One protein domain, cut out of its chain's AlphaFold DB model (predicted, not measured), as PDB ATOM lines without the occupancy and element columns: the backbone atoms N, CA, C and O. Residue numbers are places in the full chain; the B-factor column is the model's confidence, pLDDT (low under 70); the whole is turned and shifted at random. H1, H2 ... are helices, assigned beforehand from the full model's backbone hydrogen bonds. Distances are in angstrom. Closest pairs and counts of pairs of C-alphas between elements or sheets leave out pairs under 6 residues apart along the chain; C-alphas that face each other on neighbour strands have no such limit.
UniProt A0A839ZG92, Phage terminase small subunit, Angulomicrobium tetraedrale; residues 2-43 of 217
ATOM      1  N   ALA A   2      18.809  35.724  93.953       84.81
ATOM      2  CA  ALA A   2      17.342  35.638  93.864       84.81
ATOM      3  C   ALA A   2      16.795  34.195  93.866       84.81
ATOM      4  O   ALA A   2      15.887  33.893  94.629       84.81
ATOM      5  N   ALA A   3      17.403  33.281  93.099       87.56
ATOM      6  CA  ALA A   3      17.014  31.869  93.107       87.56
ATOM      7  C   ALA A   3      17.261  31.177  94.467       87.56
ATOM      8  O   ALA A   3      16.423  30.406  94.912       87.56
ATOM      9  N   ARG A   4      18.350  31.503  95.182       89.38
ATOM     10  CA  ARG A   4      18.584  30.979  96.544       89.38
ATOM     11  C   ARG A   4      17.500  31.450  97.515       89.38
ATOM     12  O   ARG A   4      16.960  30.652  98.267       89.38
ATOM     13  N   ARG A   5      17.124  32.733  97.447       89.94
ATOM     14  CA  ARG A   5      16.029  33.299  98.259       89.94
ATOM     15  C   ARG A   5      14.660  32.704  97.922       89.94
ATOM     16  O   ARG A   5      13.805  32.647  98.792       89.94
ATOM     17  N   ALA A   6      14.468  32.244  96.687       87.12
ATOM     18  CA  ALA A   6      13.270  31.524  96.255       87.12
ATOM     19  C   ALA A   6      13.263  30.034  96.665       87.12
ATOM     20  O   ALA A   6      12.353  29.309  96.277       87.12
ATOM     21  N   GLY A   7      14.265  29.571  97.426       91.06
ATOM     22  CA  GLY A   7      14.333  28.207  97.959       91.06
ATOM     23  C   GLY A   7      15.056  27.192  97.068       91.06
ATOM     24  O   GLY A   7      15.058  26.006  97.390       91.06
ATOM     25  N   TYR A   8      15.690  27.611  95.965       90.38
ATOM     26  CA  TYR A   8      16.506  26.700  95.159       90.38
ATOM     27  C   TYR A   8      17.830  26.374  95.858       90.38
ATOM     28  O   TYR A   8      18.493  27.263  96.397       90.38
ATOM     29  N   ALA A   9      18.235  25.102  95.786       90.94
ATOM     30  CA  ALA A   9      19.490  24.626  96.352       90.94
ATOM     31  C   ALA A   9      20.685  25.418  95.802       90.94
ATOM     32  O   ALA A   9      20.744  25.757  94.619       90.94
ATOM     33  N   GLU A  10      21.661  25.701  96.664       90.31
ATOM     34  CA  GLU A  10      22.779  26.596  96.350       90.31
ATOM     35  C   GLU A  10      23.539  26.198  95.078       90.31
ATOM     36  O   GLU A  10      23.784  27.045  94.216       90.31
ATOM     37  N   HIS A  11      23.810  24.902  94.913       90.75
ATOM     38  CA  HIS A  11      24.537  24.358  93.769       90.75
ATOM     39  C   HIS A  11      23.746  24.418  92.445       90.75
ATOM     40  O   HIS A  11      24.355  24.456  91.378       90.75
ATOM     41  N   THR A  12      22.407  24.482  92.475       90.31
ATOM     42  CA  THR A  12      21.567  24.596  91.260       90.31
ATOM     43  C   THR A  12      21.032  26.004  91.010       90.31
ATOM     44  O   THR A  12      20.556  26.301  89.911       90.31
ATOM     45  N   ALA A  13      21.138  26.909  91.986       89.94
ATOM     46  CA  ALA A  13      20.516  28.229  91.945       89.94
ATOM     47  C   ALA A  13      20.924  29.067  90.720       89.94
ATOM     48  O   ALA A  13      20.091  29.791  90.172       89.94
ATOM     49  N   ARG A  14      22.177  28.967  90.251       90.00
ATOM     50  CA  ARG A  14      22.647  29.688  89.050       90.00
ATOM     51  C   ARG A  14      21.969  29.181  87.772       90.00
ATOM     52  O   ARG A  14      21.497  29.989  86.973       90.00
ATOM     53  N   PHE A  15      21.897  27.861  87.595       89.62
ATOM     54  CA  PHE A  15      21.254  27.235  86.436       89.62
ATOM     55  C   PHE A  15      19.751  27.533  86.414       89.62
ATOM     56  O   PHE A  15      19.213  27.987  85.401       89.62
ATOM     57  N   MET A  16      19.094  27.375  87.565       89.94
ATOM     58  CA  MET A  16      17.667  27.651  87.703       89.94
ATOM     59  C   MET A  16      17.345  29.128  87.462       89.94
ATOM     60  O   MET A  16      16.390  29.416  86.748       89.94
ATOM     61  N   ALA A  17      18.169  30.064  87.949       88.31
ATOM     62  CA  ALA A  17      17.985  31.493  87.682       88.31
ATOM     63  C   ALA A  17      17.980  31.818  86.178       88.31
ATOM     64  O   ALA A  17      17.086  32.519  85.706       88.31
ATOM     65  N   SER A  18      18.938  31.279  85.417       88.62
ATOM     66  CA  SER A  18      19.010  31.482  83.962       88.62
ATOM     67  C   SER A  18      17.783  30.911  83.243       88.62
ATOM     68  O   SER A  18      17.200  31.571  82.382       88.62
ATOM     69  N   ARG A  19      17.332  29.710  83.640       90.94
ATOM     70  CA  ARG A  19      16.144  29.067  83.057       90.94
ATOM     71  C   ARG A  19      14.862  29.846  83.351       90.94
ATOM     72  O   ARG A  19      14.041  30.023  82.459       90.94
ATOM     73  N   ILE A  20      14.708  30.323  84.585       90.00
ATOM     74  CA  ILE A  20      13.544  31.099  85.035       90.00
ATOM     75  C   ILE A  20      13.456  32.431  84.287       90.00
ATOM     76  O   ILE A  20      12.376  32.802  83.845       90.00
ATOM     77  N   LEU A  21      14.582  33.121  84.076       87.88
ATOM     78  CA  LEU A  21      14.604  34.387  83.332       87.88
ATOM     79  C   LEU A  21      14.221  34.237  81.852       87.88
ATOM     80  O   LEU A  21      13.748  35.197  81.251       87.88
ATOM     81  N   ARG A  22      14.406  33.049  81.264       90.19
ATOM     82  CA  ARG A  22      13.982  32.744  79.886       90.19
ATOM     83  C   ARG A  22      12.508  32.352  79.779       90.19
ATOM     84  O   ARG A  22      12.002  32.271  78.665       90.19
ATOM     85  N   ASN A  23      11.826  32.091  80.897       93.44
ATOM     86  CA  ASN A  23      10.403  31.782  80.878       93.44
ATOM     87  C   ASN A  23       9.612  33.046  80.461       93.44
ATOM     88  O   ASN A  23       9.738  34.076  81.135       93.44
ATOM     89  N   PRO A  24       8.801  32.992  79.384       92.25
ATOM     90  CA  PRO A  24       8.047  34.144  78.889       92.25
ATOM     91  C   PRO A  24       7.135  34.792  79.935       92.25
ATOM     92  O   PRO A  24       7.078  36.022  79.995       92.25
ATOM     93  N   ASP A  25       6.485  33.994  80.785       93.19
ATOM     94  CA  ASP A  25       5.543  34.470  81.805       93.19
ATOM     95  C   ASP A  25       6.272  35.233  82.910       93.19
ATOM     96  O   ASP A  25       5.848  36.306  83.338       93.19
ATOM     97  N   VAL A  26       7.430  34.716  83.328       90.75
ATOM     98  CA  VAL A  26       8.276  35.377  84.328       90.75
ATOM     99  C   VAL A  26       8.842  36.678  83.764       90.75
ATOM    100  O   VAL A  26       8.806  37.711  84.435       90.75
ATOM    101  N   ALA A  27       9.325  36.666  82.521       89.06
ATOM    102  CA  ALA A  27       9.813  37.871  81.860       89.06
ATOM    103  C   ALA A  27       8.698  38.924  81.695       89.06
ATOM    104  O   ALA A  27       8.943  40.116  81.895       89.06
ATOM    105  N   ALA A  28       7.472  38.499  81.374       92.31
ATOM    106  CA  ALA A  28       6.303  39.374  81.303       92.31
ATOM    107  C   ALA A  28       5.944  39.960  82.675       92.31
ATOM    108  O   ALA A  28       5.780  41.176  82.784       92.31
ATOM    109  N   ALA A  29       5.919  39.137  83.725       93.50
ATOM    110  CA  ALA A  29       5.649  39.582  85.090       93.50
ATOM    111  C   ALA A  29       6.678  40.618  85.578       93.50
ATOM    112  O   ALA A  29       6.303  41.629  86.173       93.50
ATOM    113  N   ILE A  30       7.969  40.421  85.275       91.12
ATOM    114  CA  ILE A  30       9.026  41.396  85.590       91.12
ATOM    115  C   ILE A  30       8.772  42.718  84.861       91.12
ATOM    116  O   ILE A  30       8.796  43.772  85.498       91.12
ATOM    117  N   ARG A  31       8.487  42.681  83.551       89.81
ATOM    118  CA  ARG A  31       8.186  43.896  82.772       89.81
ATOM    119  C   ARG A  31       6.975  44.643  83.328       89.81
ATOM    120  O   ARG A  31       7.050  45.856  83.499       89.81
ATOM    121  N   MET A  32       5.900  43.934  83.671       92.12
ATOM    122  CA  MET A  32       4.711  44.533  84.289       92.12
ATOM    123  C   MET A  32       5.033  45.172  85.643       92.12
ATOM    124  O   MET A  32       4.628  46.303  85.898       92.12
ATOM    125  N   ALA A  33       5.804  44.493  86.496       90.44
ATOM    126  CA  ALA A  33       6.209  45.034  87.791       90.44
ATOM    127  C   ALA A  33       7.124  46.267  87.658       90.44
ATOM    128  O   ALA A  33       7.027  47.198  88.461       90.44
ATOM    129  N   MET A  34       8.003  46.296  86.648       87.44
ATOM    130  CA  MET A  34       8.822  47.472  86.324       87.44
ATOM    131  C   MET A  34       7.957  48.636  85.832       87.44
ATOM    132  O   MET A  34       8.132  49.753  86.316       87.44
ATOM    133  N   ALA A  35       6.992  48.374  84.946       86.25
ATOM    134  CA  ALA A  35       6.071  49.383  84.428       86.25
ATOM    135  C   ALA A  35       5.167  49.965  85.528       86.25
ATOM    136  O   ALA A  35       5.033  51.181  85.631       86.25
ATOM    137  N   GLU A  36       4.606  49.127  86.402       90.12
ATOM    138  CA  GLU A  36       3.775  49.590  87.519       90.12
ATOM    139  C   GLU A  36       4.587  50.416  88.522       90.12
ATOM    140  O   GLU A  36       4.118  51.442  89.021       90.12
ATOM    141  N   ARG A  37       5.842  50.020  88.781       87.19
ATOM    142  CA  ARG A  37       6.756  50.830  89.590       87.19
ATOM    143  C   ARG A  37       6.987  52.192  88.944       87.19
ATOM    144  O   ARG A  37       6.815  53.183  89.643       87.19
ATOM    145  N   ALA A  38       7.339  52.229  87.659       84.81
ATOM    146  CA  ALA A  38       7.581  53.467  86.923       84.81
ATOM    147  C   ALA A  38       6.340  54.370  86.911       84.81
ATOM    148  O   ALA A  38       6.460  55.562  87.162       84.81
ATOM    149  N   ARG A  39       5.139  53.803  86.737       86.06
ATOM    150  CA  ARG A  39       3.867  54.537  86.813       86.06
ATOM    151  C   ARG A  39       3.647  55.159  88.190       86.06
ATOM    152  O   ARG A  39       3.258  56.319  88.286       86.06
ATOM    153  N   ARG A  40       3.907  54.399  89.258       87.44
ATOM    154  CA  ARG A  40       3.750  54.873  90.639       87.44
ATOM    155  C   ARG A  40       4.777  55.941  91.009       87.44
ATOM    156  O   ARG A  40       4.426  56.885  91.707       87.44
ATOM    157  N   THR A  41       6.037  55.770  90.609       84.94
ATOM    158  CA  THR A  41       7.122  56.697  90.970       84.94
ATOM    159  C   THR A  41       7.294  57.838  89.981       84.94
ATOM    160  O   THR A  41       7.996  58.783  90.311       84.94
ATOM    161  N   GLN A  42       6.690  57.746  88.793       81.69
ATOM    162  CA  GLN A  42       6.927  58.636  87.647       81.69
ATOM    163  C   GLN A  42       8.419  58.760  87.296       81.69
ATOM    164  O   GLN A  42       8.893  59.803  86.860       81.69
ATOM    165  N   ILE A  43       9.175  57.688  87.543       82.44
ATOM    166  CA  ILE A  43      10.619  57.623  87.318       82.44
ATOM    167  C   ILE A  43      10.895  56.326  86.571       82.44
ATOM    168  O   ILE A  43      10.734  55.236  87.129       82.44
TER     169      ILE A  43
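AT A GLANCE: This is residues 2 to 43 of the 217 residues of the protein "Phage terminase small subunit" of Angulomicrobium tetraedrale (UniProt A0A839ZG92). Two helices, H2 and the longer H3, meet near their ends as an open L, and the short H1 packs on the first residues of H2; residues 36 to 42 stick out at the far end. The 42 printed residues hold three named helices, H1, H2 and H3 in chain order, and no named strand: the class is all helix. The whole is loose, with a radius of gyration of the C-alphas of 13.0 A and spans of 39 by 19 by 12 A.

HOW THE PARTS SIT: Start at H1, residues 2 to 5, which touches H2, residues 13 to 21; their closest C-alphas, of Ala 3 and Ala 13, are 5.2 A apart. Next look at H3, residues 24 to 41, close to H2 but not clearly touching it: the closest C-alphas, of Leu 21 and Ala 27, are 6.1 A apart. The lines of H2 and H3 are about perpendicular, at 78 degrees. H1 and H3 are apart. In H2 and H3 every O i to N i+4 pair is within hydrogen-bond range; H1 is too short for such a pair.

IN THESE COORDINATES: Find C-alpha 2 at (17.342, 35.638, 93.864), where H1 begins. H2 runs 12.1 A from Ala 13 to Leu 21. H3 runs 25.6 A from Pro 24 to C-alpha 41 at (7.122, 56.697, 90.970).

THE WHOLE: The C-alphas farthest apart, of His 11 and Gln 42, are 39.0 A apart. The printed part has no cut; the link from H1 to H2 is short, that from H2 to H3 tight. No printed residue is under 70 in pLDDT.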